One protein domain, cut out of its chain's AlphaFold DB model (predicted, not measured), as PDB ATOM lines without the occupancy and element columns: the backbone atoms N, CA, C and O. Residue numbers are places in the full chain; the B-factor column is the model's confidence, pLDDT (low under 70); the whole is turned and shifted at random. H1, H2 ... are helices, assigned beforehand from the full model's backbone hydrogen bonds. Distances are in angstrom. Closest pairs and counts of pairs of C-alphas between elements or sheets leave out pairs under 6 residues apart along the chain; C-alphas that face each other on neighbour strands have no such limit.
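This is residues 532 to 643 of the 649 residues of the protein "VPS9 domain-containing protein" of Thalassiosira oceanica (UniProt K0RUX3). Two long helices, H2 and H6, cross almost at right angles and make the core, the first half of H6 passing over residues 553 to 560 of H2. H1 folds against H2 as a helical hairpin on the side away from H6, while H3 packs across H1, H2 and H6 towards one end, H4 packs on H2 and H6 towards the other, and the short H5 makes a corner before H6. The printed part has 112 residues with six named helices, H1 to H6 in order along the chain, and no named strand: the class is all helix. It is compact and rounded, with a radius of gyration of the C-alphas of 13.5 A and spans of 36 by 33 by 22 A.

H1, residues 534 to 540, and H2, residues 549 to 568, form a hairpin at a shallow tilt of 24 degrees, opposite ways; their closest C-alphas, of Ala 536 and Phe 559, are 4.8 A apart. H3, residues 578 to 592, touches H1 about perpendicular, at 90 degrees, with residues 588 to 592 alone; the closest C-alphas, of Ile 537 and Ala 592, are 5.3 A apart. H4, residues 597 to 607, touches residues 549 to 553 of H2 at a steep tilt of 54 degrees; the closest C-alphas, of Pro 549 and Ile 604, are 4.8 A apart. H5, residues 610 to 614, touches H6, residues 616 to 634, only at the corner, with the closest C-alphas, of Leu 613 and Gly 619, 4.3 A apart. H2 and H6 are the hubs, touching four helices each. They touch about perpendicular, at 80 degrees, with the closest C-alphas, of Val 557 and Ala 621, 5.4 A apart. H1 and H6 are apart. In H1, H2, H3, H4 and H5 every O i to N i+4 pair is within hydrogen-bond range; in H6, 14 of 15 are.

H1 begins at C-alpha 534 (144.657, 109.635, 101.766) and is 9.9 A long. H2, the longest helix with 20 residues, begins at C-alpha 549 (137.520, 116.452, 123.350) and is 28.4 A long. H3 is 20.6 A long, H4 15.7 A and H5 5.6 A. H6 is 27.7 A long and ends at C-alpha 634 (127.920, 129.299, 103.153).

The C-alphas of Glu 572 and Asp 606 are the two farthest apart, at 39.0 A. The printed part has no cut and no long link. The mean pLDDT of the printed part is 93.4; H5 has a mean of 72, and residue 612 is under 70.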
ATOM      1  N   VAL A 532     144.154 115.178  96.962       92.75
ATOM      2  CA  VAL A 532     143.793 114.908  98.354       92.75
ATOM      3  C   VAL A 532     144.701 113.820  98.930       92.75
ATOM      4  O   VAL A 532     144.932 112.784  98.303       92.75
ATOM      5  N   SER A 533     145.199 114.051 100.142       95.19
ATOM      6  CA  SER A 533     146.016 113.118 100.912       95.19
ATOM      7  C   SER A 533     145.141 112.045 101.559       95.19
ATOM      8  O   SER A 533     144.350 112.337 102.459       95.19
ATOM      9  N   GLY A 534     145.324 110.786 101.146       95.19
ATOM     10  CA  GLY A 534     144.657 109.635 101.766       95.19
ATOM     11  C   GLY A 534     144.921 109.561 103.271       95.19
ATOM     12  O   GLY A 534     143.985 109.480 104.054       95.19
ATOM     13  N   HIS A 535     146.174 109.753 103.693       96.94
ATOM     14  CA  HIS A 535     146.535 109.754 105.112       96.94
ATOM     15  C   HIS A 535     145.837 110.855 105.921       96.94
ATOM     16  O   HIS A 535     145.561 110.647 107.102       96.94
ATOM     17  N   ALA A 536     145.565 112.020 105.328       97.38
ATOM     18  CA  ALA A 536     144.810 113.074 106.002       97.38
ATOM     19  C   ALA A 536     143.317 112.714 106.105       97.38
ATOM     20  O   ALA A 536     142.727 112.902 107.166       97.38
ATOM     21  N   ILE A 537     142.725 112.121 105.057       97.38
ATOM     22  CA  ILE A 537     141.369 111.545 105.128       97.38
ATOM     23  C   ILE A 537     141.294 110.486 106.241       97.38
ATOM     24  O   ILE A 537     140.363 110.519 107.043       97.38
ATOM     25  N   ASP A 538     142.283 109.593 106.341       97.56
ATOM     26  CA  ASP A 538     142.348 108.566 107.389       97.56
ATOM     27  C   ASP A 538     142.356 109.184 108.795       97.56
ATOM     28  O   ASP A 538     141.609 108.737 109.661       97.56
ATOM     29  N   ALA A 539     143.157 110.234 109.022       98.06
ATOM     30  CA  ALA A 539     143.208 110.937 110.306       98.06
ATOM     31  C   ALA A 539     141.875 111.623 110.649       98.06
ATOM     32  O   ALA A 539     141.395 111.511 111.777       98.06
ATOM     33  N   LEU A 540     141.235 112.273 109.671       97.88
ATOM     34  CA  LEU A 540     139.934 112.916 109.861       97.88
ATOM     35  C   LEU A 540     138.842 111.874 110.190       97.88
ATOM     36  O   LEU A 540     138.048 112.076 111.107       97.88
ATOM     37  N   ASN A 541     138.868 110.711 109.527       98.00
ATOM     38  CA  ASN A 541     137.971 109.576 109.782       98.00
ATOM     39  C   ASN A 541     138.123 108.947 111.181       98.00
ATOM     40  O   ASN A 541     137.259 108.169 111.593       98.00
ATOM     41  N   LEU A 542     139.184 109.264 111.934       98.12
ATOM     42  CA  LEU A 542     139.341 108.815 113.321       98.12
ATOM     43  C   LEU A 542     138.609 109.707 114.337       98.12
ATOM     44  O   LEU A 542     138.333 109.227 115.439       98.12
ATOM     45  N   ILE A 543     138.225 110.945 113.989       98.06
ATOM     46  CA  ILE A 543     137.530 111.875 114.905       98.06
ATOM     47  C   ILE A 543     136.278 111.237 115.548       98.06
ATOM     48  O   ILE A 543     136.175 111.277 116.781       98.06
ATOM     49  N   PRO A 544     135.372 110.559 114.807       98.12
ATOM     50  CA  PRO A 544     134.198 109.930 115.417       98.12
ATOM     51  C   PRO A 544     134.516 108.764 116.360       98.12
ATOM     52  O   PRO A 544     133.692 108.401 117.194       98.12
ATOM     53  N   SER A 545     135.716 108.178 116.270       97.19
ATOM     54  CA  SER A 545     136.133 107.063 117.135       97.19
ATOM     55  C   SER A 545     136.659 107.502 118.508       97.19
ATOM     56  O   SER A 545     136.697 106.696 119.439       97.19
ATOM     57  N   ALA A 546     137.047 108.772 118.663       97.12
ATOM     58  CA  ALA A 546     137.524 109.323 119.926       97.12
ATOM     59  C   ALA A 546     136.356 109.889 120.744       97.12
ATOM     60  O   ALA A 546     135.687 110.813 120.307       97.12
ATOM     61  N   HIS A 547     136.121 109.387 121.959       97.19
ATOM     62  CA  HIS A 547     134.989 109.818 122.800       97.19
ATOM     63  C   HIS A 547     135.335 110.988 123.747       97.19
ATOM     64  O   HIS A 547     134.580 111.284 124.670       97.19
ATOM     65  N   THR A 548     136.486 111.645 123.561       95.69
ATOM     66  CA  THR A 548     136.926 112.779 124.391       95.69
ATOM     67  C   THR A 548     137.344 113.983 123.546       95.69
ATOM     68  O   THR A 548     137.908 113.792 122.467       95.69
ATOM     69  N   PRO A 549     137.121 115.218 124.032       95.31
ATOM     70  CA  PRO A 549     137.520 116.452 123.350       95.31
ATOM     71  C   PRO A 549     139.004 116.466 122.980       95.31
ATOM     72  O   PRO A 549     139.338 116.652 121.813       95.31
ATOM     73  N   THR A 550     139.894 116.157 123.931       93.62
ATOM     74  CA  THR A 550     141.341 116.068 123.674       93.62
ATOM     75  C   THR A 550     141.679 115.001 122.625       93.62
ATOM     76  O   THR A 550     142.507 115.247 121.754       93.62
ATOM     77  N   GLY A 551     141.022 113.834 122.650       95.44
ATOM     78  CA  GLY A 551     141.240 112.782 121.649       95.44
ATOM     79  C   GLY A 551     140.825 113.212 120.239       95.44
ATOM     80  O   GLY A 551     141.566 113.002 119.283       95.44
ATOM     81  N   LYS A 552     139.675 113.886 120.113       97.44
ATOM     82  CA  LYS A 552     139.214 114.454 118.839       97.44
ATOM     83  C   LYS A 552     140.132 115.584 118.350       97.44
ATOM     84  O   LYS A 552     140.484 115.593 117.175       97.44
ATOM     85  N   LEU A 553     140.584 116.479 119.238       96.00
ATOM     86  CA  LEU A 553     141.556 117.535 118.912       96.00
ATOM     87  C   LEU A 553     142.872 116.971 118.367       96.00
ATOM     88  O   LEU A 553     143.377 117.487 117.373       96.00
ATOM     89  N   LEU A 554     143.403 115.897 118.961       95.62
ATOM     90  CA  LEU A 554     144.616 115.241 118.463       95.62
ATOM     91  C   LEU A 554     144.438 114.713 117.030       95.62
ATOM     92  O   LEU A 554     145.346 114.862 116.215       95.62
ATOM     93  N   HIS A 555     143.263 114.176 116.685       97.94
ATOM     94  CA  HIS A 555     142.952 113.781 115.307       97.94
ATOM     95  C   HIS A 555     142.788 114.982 114.358       97.94
ATOM     96  O   HIS A 555     143.247 114.908 113.221       97.94
ATOM     97  N   CYS A 556     142.224 116.109 114.813       97.94
ATOM     98  CA  CYS A 556     142.198 117.358 114.034       97.94
ATOM     99  C   CYS A 556     143.611 117.898 113.745       97.94
ATOM    100  O   CYS A 556     143.867 118.408 112.654       97.94
ATOM    101  N   VAL A 557     144.529 117.784 114.710       97.25
ATOM    102  CA  VAL A 557     145.936 118.184 114.559       97.25
ATOM    103  C   VAL A 557     146.670 117.269 113.579       97.25
ATOM    104  O   VAL A 557     147.253 117.771 112.623       97.25
ATOM    105  N   ASP A 558     146.595 115.948 113.768       97.88
ATOM    106  CA  ASP A 558     147.199 114.949 112.869       97.88
ATOM    107  C   ASP A 558     146.679 115.114 111.428       97.88
ATOM    108  O   ASP A 558     147.443 115.107 110.464       97.88
ATOM    109  N   PHE A 559     145.381 115.388 111.273       98.31
ATOM    110  CA  PHE A 559     144.785 115.761 109.994       98.31
ATOM    111  C   PHE A 559     145.466 116.983 109.348       98.31
ATOM    112  O   PHE A 559     145.908 116.883 108.199       98.31
ATOM    113  N   LEU A 560     145.598 118.115 110.052       97.62
ATOM    114  CA  LEU A 560     146.240 119.310 109.485       97.62
ATOM    115  C   LEU A 560     147.736 119.127 109.222       97.62
ATOM    116  O   LEU A 560     148.233 119.612 108.204       97.62
ATOM    117  N   GLU A 561     148.455 118.420 110.093       97.06
ATOM    118  CA  GLU A 561     149.873 118.103 109.893       97.06
ATOM    119  C   GLU A 561     150.061 117.271 108.612       97.06
ATOM    120  O   GLU A 561     150.944 117.572 107.806       97.06
ATOM    121  N   ARG A 562     149.169 116.308 108.341       97.25
ATOM    122  CA  ARG A 562     149.176 115.504 107.105       97.25
ATOM    123  C   ARG A 562     148.759 116.277 105.855       97.25
ATOM    124  O   ARG A 562     149.317 116.012 104.789       97.25
ATOM    125  N   VAL A 563     147.815 117.219 105.953       95.94
ATOM    126  CA  VAL A 563     147.492 118.149 104.850       95.94
ATOM    127  C   VAL A 563     148.722 119.002 104.529       95.94
ATOM    128  O   VAL A 563     149.182 119.024 103.386       95.94
ATOM    129  N   SER A 564     149.308 119.637 105.547       94.44
ATOM    130  CA  SER A 564     150.488 120.494 105.404       94.44
ATOM    131  C   SER A 564     151.682 119.740 104.805       94.44
ATOM    132  O   SER A 564     152.285 120.210 103.838       94.44
ATOM    133  N   ALA A 565     151.980 118.532 105.295       93.44
ATOM    134  CA  ALA A 565     153.062 117.697 104.777       93.44
ATOM    135  C   ALA A 565     152.847 117.281 103.310       93.44
ATOM    136  O   ALA A 565     153.773 117.378 102.502       93.44
ATOM    137  N   HIS A 566     151.625 116.869 102.946       92.62
ATOM    138  CA  HIS A 566     151.286 116.468 101.577       92.62
ATOM    139  C   HIS A 566     151.522 117.600 100.568       92.62
ATOM    140  O   HIS A 566     152.117 117.382  99.511       92.62
ATOM    141  N   PHE A 567     151.096 118.820 100.900       89.81
ATOM    142  CA  PHE A 567     151.250 119.954  99.995       89.81
ATOM    143  C   PHE A 567     152.640 120.592 100.051       89.81
ATOM    144  O   PHE A 567     153.143 120.984  99.001       89.81
ATOM    145  N   SER A 568     153.329 120.610 101.195       89.81
ATOM    146  CA  SER A 568     154.701 121.147 101.291       89.81
ATOM    147  C   SER A 568     155.669 120.452 100.318       89.81
ATOM    148  O   SER A 568     156.523 121.104  99.716       89.81
ATOM    149  N   ALA A 569     155.474 119.148 100.076       85.25
ATOM    150  CA  ALA A 569     156.205 118.389  99.058       85.25
ATOM    151  C   ALA A 569     155.905 118.841  97.608       85.25
ATOM    152  O   ALA A 569     156.769 118.749  96.738       85.25
ATOM    153  N   ARG A 570     154.697 119.352  97.336       83.38
ATOM    154  CA  ARG A 570     154.228 119.835  96.019       83.38
ATOM    155  C   ARG A 570     154.606 121.300  95.740       83.38
ATOM    156  O   ARG A 570     154.710 121.701  94.578       83.38
ATOM    157  N   PHE A 571     154.833 122.089  96.789       84.00
ATOM    158  CA  PHE A 571     155.219 123.504  96.717       84.00
ATOM    159  C   PHE A 571     156.738 123.745  96.800       84.00
ATOM    160  O   PHE A 571     157.161 124.864  97.068       84.00
ATOM    161  N   GLU A 572     157.570 122.723  96.557       85.56
ATOM    162  CA  GLU A 572     159.046 122.841  96.538       85.56
ATOM    163  C   GLU A 572     159.628 123.460  97.832       85.56
ATOM    164  O   GLU A 572     160.659 124.128  97.816       85.56
ATOM    165  N   GLY A 573     158.958 123.247  98.974       79.19
ATOM    166  CA  GLY A 573     159.351 123.814 100.267       79.19
ATOM    167  C   GLY A 573     158.896 125.258 100.529       79.19
ATOM    168  O   GLY A 573     159.297 125.829 101.542       79.19
ATOM    169  N   GLN A 574     158.056 125.859  99.677       86.31
ATOM    170  CA  GLN A 574     157.372 127.111 100.025       86.31
ATOM    171  C   GLN A 574     156.377 126.887 101.173       86.31
ATOM    172  O   GLN A 574     155.689 125.867 101.236       86.31
ATOM    173  N   SER A 575     156.280 127.866 102.075       88.06
ATOM    174  CA  SER A 575     155.305 127.865 103.166       88.06
ATOM    175  C   SER A 575     153.882 128.027 102.632       88.06
ATOM    176  O   SER A 575     153.604 128.987 101.915       88.06
ATOM    177  N   ILE A 576     152.983 127.135 103.040       91.75
ATOM    178  CA  ILE A 576     151.547 127.232 102.757       91.75
ATOM    179  C   ILE A 576     150.958 128.357 103.621       91.75
ATOM    180  O   ILE A 576     151.156 128.362 104.838       91.75
ATOM    181  N   ASP A 577     150.248 129.308 103.009       93.56
ATOM    182  CA  ASP A 577     149.520 130.349 103.740       93.56
ATOM    183  C   ASP A 577     148.147 129.859 104.244       93.56
ATOM    184  O   ASP A 577     147.666 128.778 103.895       93.56
ATOM    185  N   ALA A 578     147.518 130.644 105.123       94.06
ATOM    186  CA  ALA A 578     146.262 130.254 105.761       94.06
ATOM    187  C   ALA A 578     145.102 130.113 104.758       94.06
ATOM    188  O   ALA A 578     144.279 129.213 104.915       94.06
ATOM    189  N   ASP A 579     145.057 130.957 103.723       93.75
ATOM    190  CA  ASP A 579     144.008 130.934 102.701       93.75
ATOM    191  C   ASP A 579     144.117 129.665 101.842       93.75
ATOM    192  O   ASP A 579     143.134 128.952 101.627       93.75
ATOM    193  N   THR A 580     145.339 129.318 101.428       93.38
ATOM    194  CA  THR A 580     145.640 128.088 100.692       93.38
ATOM    195  C   THR A 580     145.344 126.847 101.539       93.38
ATOM    196  O   THR A 580     144.700 125.913 101.052       93.38
ATOM    197  N   LEU A 581     145.741 126.838 102.820       95.12
ATOM    198  CA  LEU A 581     145.434 125.738 103.739       95.12
ATOM    199  C   LEU A 581     143.921 125.570 103.938       95.12
ATOM    200  O   LEU A 581     143.436 124.440 103.933       95.12
ATOM    201  N   LEU A 582     143.164 126.662 104.074       96.00
ATOM    202  CA  LEU A 582     141.711 126.612 104.250       96.00
ATOM    203  C   LEU A 582     141.028 125.941 103.051       96.00
ATOM    204  O   LEU A 582     140.187 125.058 103.239       96.00
ATOM    205  N   VAL A 583     141.433 126.290 101.824       94.19
ATOM    206  CA  VAL A 583     140.944 125.630 100.602       94.19
ATOM    207  C   VAL A 583     141.274 124.139 100.636       94.19
ATOM    208  O   VAL A 583     140.378 123.314 100.468       94.19
ATOM    209  N   MET A 584     142.525 123.771 100.926       95.12
ATOM    210  CA  MET A 584     142.961 122.372 101.013       95.12
ATOM    211  C   MET A 584     142.165 121.569 102.047       95.12
ATOM    212  O   MET A 584     141.737 120.450 101.761       95.12
ATOM    213  N   VAL A 585     141.913 122.136 103.228       97.12
ATOM    214  CA  VAL A 585     141.096 121.503 104.271       97.12
ATOM    215  C   VAL A 585     139.660 121.302 103.793       97.12
ATOM    216  O   VAL A 585     139.123 120.207 103.962       97.12
ATOM    217  N   CYS A 586     139.061 122.288 103.117       97.19
ATOM    218  CA  CYS A 586     137.739 122.136 102.504       97.19
ATOM    219  C   CYS A 586     137.697 120.971 101.501       97.19
ATOM    220  O   CYS A 586     136.756 120.180 101.544       97.19
ATOM    221  N   GLN A 587     138.723 120.820 100.650       95.25
ATOM    222  CA  GLN A 587     138.835 119.689  99.712       95.25
ATOM    223  C   GLN A 587     138.871 118.341 100.452       95.25
ATOM    224  O   GLN A 587     138.175 117.402 100.067       95.25
ATOM    225  N   HIS A 588     139.639 118.249 101.542       97.06
ATOM    226  CA  HIS A 588     139.774 117.017 102.323       97.06
ATOM    227  C   HIS A 588     138.501 116.656 103.096       97.06
ATOM    228  O   HIS A 588     138.100 115.497 103.075       97.06
ATOM    229  N   VAL A 589     137.835 117.630 103.726       97.25
ATOM    230  CA  VAL A 589     136.546 117.434 104.419       97.25
ATOM    231  C   VAL A 589     135.490 116.888 103.453       97.25
ATOM    232  O   VAL A 589     134.819 115.898 103.738       97.25
ATOM    233  N   VAL A 590     135.394 117.502 102.274       96.25
ATOM    234  CA  VAL A 590     134.455 117.135 101.206       96.25
ATOM    235  C   VAL A 590     134.796 115.786 100.547       96.25
ATOM    236  O   VAL A 590     133.906 115.100 100.039       96.25
ATOM    237  N   ALA A 591     136.068 115.381 100.546       95.06
ATOM    238  CA  ALA A 591     136.499 114.066 100.074       95.06
ATOM    239  C   ALA A 591     136.266 112.954 101.112       95.06
ATOM    240  O   ALA A 591     135.883 111.849 100.727       95.06
ATOM    241  N   ALA A 592     136.485 113.249 102.398       96.56
ATOM    242  CA  ALA A 592     136.329 112.309 103.507       96.56
ATOM    243  C   ALA A 592     134.862 111.959 103.794       96.56
ATOM    244  O   ALA A 592     134.587 110.810 104.125       96.56
ATOM    245  N   ASP A 593     133.936 112.915 103.617       96.44
ATOM    246  CA  ASP A 593     132.482 112.687 103.709       96.44
ATOM    247  C   ASP A 593     132.047 112.073 105.053       96.44
ATOM    248  O   ASP A 593     131.371 111.047 105.141       96.44
ATOM    249  N   ILE A 594     132.499 112.711 106.131       97.31
ATOM    250  CA  ILE A 594     132.259 112.255 107.498       97.31
ATOM    251  C   ILE A 594     130.866 112.684 107.948       97.31
ATOM    252  O   ILE A 594     130.554 113.874 108.037       97.31
ATOM    253  N   ALA A 595     130.044 111.696 108.292       96.56
ATOM    254  CA  ALA A 595     128.746 111.927 108.905       96.56
ATOM    255  C   ALA A 595     128.892 112.688 110.234       96.56
ATOM    256  O   ALA A 595     129.743 112.356 111.056       96.56
ATOM    257  N   GLN A 596     128.008 113.662 110.463       97.69
ATOM    258  CA  GLN A 596     127.906 114.420 111.719       97.69
ATOM    259  C   GLN A 596     129.144 115.269 112.082       97.69
ATOM    260  O   GLN A 596     129.343 115.609 113.245       97.69
ATOM    261  N   LEU A 597     129.973 115.669 111.109       98.19
ATOM    262  CA  LEU A 597     131.197 116.441 111.365       98.19
ATOM    263  C   LEU A 597     130.956 117.806 112.054       98.19
ATOM    264  O   LEU A 597     131.819 118.264 112.807       98.19
ATOM    265  N   HIS A 598     129.792 118.450 111.887       98.50
ATOM    266  CA  HIS A 598     129.446 119.631 112.692       98.50
ATOM    267  C   HIS A 598     129.140 119.267 114.147       98.50
ATOM    268  O   HIS A 598     129.475 120.055 115.037       98.50
ATOM    269  N   ALA A 599     128.530 118.106 114.404       98.12
ATOM    270  CA  ALA A 599     128.333 117.589 115.757       98.12
ATOM    271  C   ALA A 599     129.683 117.340 116.438       98.12
ATOM    272  O   ALA A 599     129.884 117.747 117.580       98.12
ATOM    273  N   GLU A 600     130.629 116.752 115.703       98.31
ATOM    274  CA  GLU A 600     131.987 116.486 116.177       98.31
ATOM    275  C   GLU A 600     132.721 117.762 116.590       98.31
ATOM    276  O   GLU A 600     133.199 117.871 117.719       98.31
ATOM    277  N   VAL A 601     132.745 118.773 115.716       97.88
ATOM    278  CA  VAL A 601     133.353 120.075 116.028       97.88
ATOM    279  C   VAL A 601     132.628 120.770 117.185       97.88
ATOM    280  O   VAL A 601     133.283 121.320 118.068       97.88
ATOM    281  N   SER A 602     131.296 120.684 117.255       96.56
ATOM    282  CA  SER A 602     130.519 121.277 118.355       96.56
ATOM    283  C   SER A 602     130.789 120.598 119.706       96.56
ATOM    284  O   SER A 602     130.893 121.280 120.720       96.56
ATOM    285  N   PHE A 603     130.970 119.272 119.731       97.00
ATOM    286  CA  PHE A 603     131.369 118.537 120.936       97.00
ATOM    287  C   PHE A 603     132.760 118.960 121.424       97.00
ATOM    288  O   PHE A 603     132.962 119.140 122.626       97.00
ATOM    289  N   ILE A 604     133.710 119.161 120.504       96.25
ATOM    290  CA  ILE A 604     135.035 119.690 120.846       96.25
ATOM    291  C   ILE A 604     134.909 121.098 121.447       96.25
ATOM    292  O   ILE A 604     135.513 121.363 122.486       96.25
ATOM    293  N   GLU A 605     134.128 121.990 120.834       93.81
ATOM    294  CA  GLU A 605     133.949 123.373 121.300       93.81
ATOM    295  C   GLU A 605     133.309 123.480 122.689       93.81
ATOM    296  O   GLU A 605     133.756 124.286 123.509       93.81
ATOM    297  N   ASP A 606     132.274 122.683 122.961       93.56
ATOM    298  CA  ASP A 606     131.565 122.735 124.240       93.56
ATOM    299  C   ASP A 606     132.445 122.228 125.398       93.56
ATOM    300  O   ASP A 606     132.438 122.818 126.480       93.56
ATOM    301  N   PHE A 607     133.238 121.172 125.175       94.31
ATOM    302  CA  PHE A 607     133.904 120.439 126.260       94.31
ATOM    303  C   PHE A 607     135.424 120.599 126.378       94.31
ATOM    304  O   PHE A 607     135.958 120.326 127.454       94.31
ATOM    305  N   SER A 608     136.137 121.056 125.345       91.94
ATOM    306  CA  SER A 608     137.585 121.309 125.461       91.94
ATOM    307  C   SER A 608     137.868 122.442 126.445       91.94
ATOM    308  O   SER A 608     137.115 123.406 126.527       91.94
ATOM    309  N   ARG A 609     138.970 122.378 127.194       84.75
ATOM    310  CA  ARG A 609     139.294 123.442 128.164       84.75
ATOM    311  C   ARG A 609     139.967 124.626 127.490       84.75
ATOM    312  O   ARG A 609     140.689 124.456 126.513       84.75
ATOM    313  N   ASP A 610     139.802 125.813 128.067       77.12
ATOM    314  CA  ASP A 610     140.348 127.056 127.513       77.12
ATOM    315  C   ASP A 610     141.862 126.975 127.234       77.12
ATOM    316  O   ASP A 610     142.300 127.444 126.192       77.12
ATOM    317  N   ASN A 611     142.662 126.303 128.072       73.44
ATOM    318  CA  ASN A 611     144.097 126.096 127.807       73.44
ATOM    319  C   ASN A 611     144.362 125.343 126.483       73.44
ATOM    320  O   ASN A 611     145.287 125.694 125.752       73.44
ATOM    321  N   GLN A 612     143.533 124.340 126.174       66.94
ATOM    322  CA  GLN A 612     143.621 123.493 124.975       66.94
ATOM    323  C   GLN A 612     143.038 124.191 123.732       66.94
ATOM    324  O   GLN A 612     143.421 123.880 122.609       66.94
ATOM    325  N   LEU A 613     142.112 125.137 123.929       72.31
ATOM    326  CA  LEU A 613     141.460 125.905 122.861       72.31
ATOM    327  C   LEU A 613     142.201 127.196 122.486       72.31
ATOM    328  O   LEU A 613     142.190 127.594 121.323       72.31
ATOM    329  N   LEU A 614     142.801 127.877 123.463       70.38
ATOM    330  CA  LEU A 614     143.378 129.219 123.310       70.38
ATOM    331  C   LEU A 614     144.889 129.211 123.042       70.38
ATOM    332  O   LEU A 614     145.480 130.276 122.865       70.38
ATOM    333  N   SER A 615     145.531 128.041 123.031       77.38
ATOM    334  CA  SER A 615     146.968 127.915 122.789       77.38
ATOM    335  C   SER A 615     147.313 126.664 121.979       77.38
ATOM    336  O   SER A 615     146.509 125.741 121.864       77.38
ATOM    337  N   GLY A 616     148.517 126.651 121.403       89.88
ATOM    338  CA  GLY A 616     149.046 125.491 120.689       89.88
ATOM    339  C   GLY A 616     148.477 125.276 119.285       89.88
ATOM    340  O   GLY A 616     147.866 126.154 118.670       89.88
ATOM    341  N   LYS A 617     148.736 124.077 118.764       94.75
ATOM    342  CA  LYS A 617     148.323 123.633 117.425       94.75
ATOM    343  C   LYS A 617     146.892 123.088 117.419       94.75
ATOM    344  O   LYS A 617     146.227 123.106 116.391       94.75
ATOM    345  N   GLU A 618     146.409 122.681 118.585       94.12
ATOM    346  CA  GLU A 618     145.081 122.160 118.883       94.12
ATOM    347  C   GLU A 618     144.006 123.229 118.630       94.12
ATOM    348  O   GLU A 618     143.091 123.015 117.831       94.12
ATOM    349  N   GLY A 619     144.172 124.419 119.221       93.75
ATOM    350  CA  GLY A 619     143.304 125.572 118.968       93.75
ATOM    351  C   GLY A 619     143.309 126.006 117.498       93.75
ATOM    352  O   GLY A 619     142.249 126.236 116.910       93.75
ATOM    353  N   TYR A 620     144.486 126.044 116.860       95.56
ATOM    354  CA  TYR A 620     144.603 126.350 115.428       95.56
ATOM    355  C   TYR A 620     143.881 125.319 114.544       95.56
ATOM    356  O   TYR A 620     143.190 125.698 113.593       95.56
ATOM    357  N   ALA A 621     143.991 124.030 114.879       96.56
ATOM    358  CA  ALA A 621     143.338 122.952 114.148       96.56
ATOM    359  C   ALA A 621     141.813 123.029 114.243       96.56
ATOM    360  O   ALA A 621     141.130 122.935 113.220       96.56
ATOM    361  N   LEU A 622     141.276 123.284 115.440       95.94
ATOM    362  CA  LEU A 622     139.839 123.469 115.624       95.94
ATOM    363  C   LEU A 622     139.312 124.687 114.857       95.94
ATOM    364  O   LEU A 622     138.313 124.575 114.150       95.94
ATOM    365  N   ILE A 623     139.980 125.841 114.962       96.06
ATOM    366  CA  ILE A 623     139.533 127.073 114.298       96.06
ATOM    367  C   ILE A 623     139.601 126.943 112.771       96.06
ATOM    368  O   ILE A 623     138.658 127.347 112.093       96.06
ATOM    369  N   THR A 624     140.647 126.319 112.222       97.44
ATOM    370  CA  THR A 624     140.762 126.059 110.775       97.44
ATOM    371  C   THR A 624     139.673 125.099 110.280       97.44
ATOM    372  O   THR A 624     139.033 125.363 109.256       97.44
ATOM    373  N   LEU A 625     139.391 124.016 111.017       97.88
ATOM    374  CA  LEU A 625     138.325 123.073 110.666       97.88
ATOM    375  C   LEU A 625     136.935 123.728 110.764       97.88
ATOM    376  O   LEU A 625     136.119 123.586 109.854       97.88
ATOM    377  N   LYS A 626     136.686 124.525 111.811       97.38
ATOM    378  CA  LYS A 626     135.454 125.312 111.983       97.38
ATOM    379  C   LYS A 626     135.259 126.331 110.859       97.38
ATOM    380  O   LYS A 626     134.153 126.450 110.331       97.38
ATOM    381  N   ALA A 627     136.313 127.056 110.482       97.44
ATOM    382  CA  ALA A 627     136.280 128.012 109.378       97.44
ATOM    383  C   ALA A 627     135.970 127.313 108.045       97.44
ATOM    384  O   ALA A 627     135.143 127.803 107.277       97.44
ATOM    385  N   SER A 628     136.552 126.131 107.817       98.12
ATOM    386  CA  SER A 628     136.280 125.305 106.634       98.12
ATOM    387  C   SER A 628     134.823 124.843 106.589       98.12
ATOM    388  O   SER A 628     134.156 125.011 105.572       98.12
ATOM    389  N   LEU A 629     134.283 124.341 107.705       98.06
ATOM    390  CA  LEU A 629     132.867 123.973 107.809       98.06
ATOM    391  C   LEU A 629     131.933 125.171 107.586       98.06
ATOM    392  O   LEU A 629     130.953 125.050 106.861       98.06
ATOM    393  N   HIS A 630     132.240 126.339 108.155       97.62
ATOM    394  CA  HIS A 630     131.451 127.556 107.940       97.62
ATOM    395  C   HIS A 630     131.491 128.029 106.476       97.62
ATOM    396  O   HIS A 630     130.473 128.452 105.926       97.62
ATOM    397  N   TYR A 631     132.651 127.940 105.823       97.38
ATOM    398  CA  TYR A 631     132.785 128.227 104.396       97.38
ATOM    399  C   TYR A 631     131.941 127.256 103.557       97.38
ATOM    400  O   TYR A 631     131.114 127.699 102.758       97.38
ATOM    401  N   LEU A 632     132.051 125.946 103.805       96.94
ATOM    402  CA  LEU A 632     131.251 124.909 103.139       96.94
ATOM    403  C   LEU A 632     129.740 125.064 103.393       96.94
ATOM    404  O   LEU A 632     128.950 124.851 102.472       96.94
ATOM    405  N   ASP A 633     129.324 125.489 104.591       97.44
ATOM    406  CA  ASP A 633     127.939 125.855 104.924       97.44
ATOM    407  C   ASP A 633     127.446 127.024 104.051       97.44
ATOM    408  O   ASP A 633     126.340 126.953 103.509       97.44
ATOM    409  N   SER A 634     128.273 128.062 103.872       97.69
ATOM    410  CA  SER A 634     127.920 129.299 103.153       97.69
ATOM    411  C   SER A 634     127.783 129.158 101.631       97.69
ATOM    412  O   SER A 634     127.130 129.981 100.995       97.69
ATOM    413  N   LEU A 635     128.370 128.114 101.037       96.56
ATOM    414  CA  LEU A 635     128.294 127.851  99.599       96.56
ATOM    415  C   LEU A 635     126.947 127.225  99.211       96.56
ATOM    416  O   LEU A 635     126.656 126.107  99.635       96.56
ATOM    417  N   ASP A 636     126.171 127.853  98.324       96.06
ATOM    418  CA  ASP A 636     124.951 127.236  97.764       96.06
ATOM    419  C   ASP A 636     125.245 125.895  97.070       96.06
ATOM    420  O   ASP A 636     124.467 124.944  97.150       96.06
ATOM    421  N   LYS A 637     126.393 125.820  96.386       94.88
ATOM    422  CA  LYS A 637     126.898 124.648  95.663       94.88
ATOM    423  C   LYS A 637     128.406 124.559  95.846       94.88
ATOM    424  O   LYS A 637     129.089 125.578  95.779       94.88
ATOM    425  N   LEU A 638     128.932 123.345  96.005       94.19
ATOM    426  CA  LEU A 638     130.380 123.124  96.005       94.19
ATOM    427  C   LEU A 638     130.955 123.489  94.621       94.19
ATOM    428  O   LEU A 638     130.450 122.955  93.623       94.19
ATOM    429  N   PRO A 639     131.960 124.385  94.539       92.25
ATOM    430  CA  PRO A 639     132.627 124.713  93.288       92.25
ATOM    431  C   PRO A 639     133.514 123.553  92.829       92.25
ATOM    432  O   PRO A 639     134.106 122.838  93.641       92.25
ATOM    433  N   ASP A 640     133.646 123.391  91.514       87.75
ATOM    434  CA  ASP A 640     134.458 122.319  90.925       87.75
ATOM    435  C   ASP A 640     135.960 122.470  91.247       87.75
ATOM    436  O   ASP A 640     136.690 121.479  91.265       87.75
ATOM    437  N   GLU A 641     136.397 123.681  91.617       83.69
ATOM    438  CA  GLU A 641     137.748 124.006  92.101       83.69
ATOM    439  C   GLU A 641     138.141 123.264  93.395       83.69
ATOM    440  O   GLU A 641     139.324 123.027  93.642       83.69
ATOM    441  N   LEU A 642     137.170 122.803  94.199       83.38
ATOM    442  CA  LEU A 642     137.447 121.925  95.346       83.38
ATOM    443  C   LEU A 642     137.805 120.481  94.938       83.38
ATOM    444  O   LEU A 642     138.110 119.654  95.792       83.38
ATOM    445  N   TYR A 643     137.770 120.157  93.645       73.62
ATOM    446  CA  TYR A 643     138.080 118.822  93.135       73.62
ATOM    447  C   TYR A 643     139.025 118.813  91.936       73.62
ATOM    448  O   TYR A 643     139.721 117.816  91.734       73.62
TER     449      TYR A 643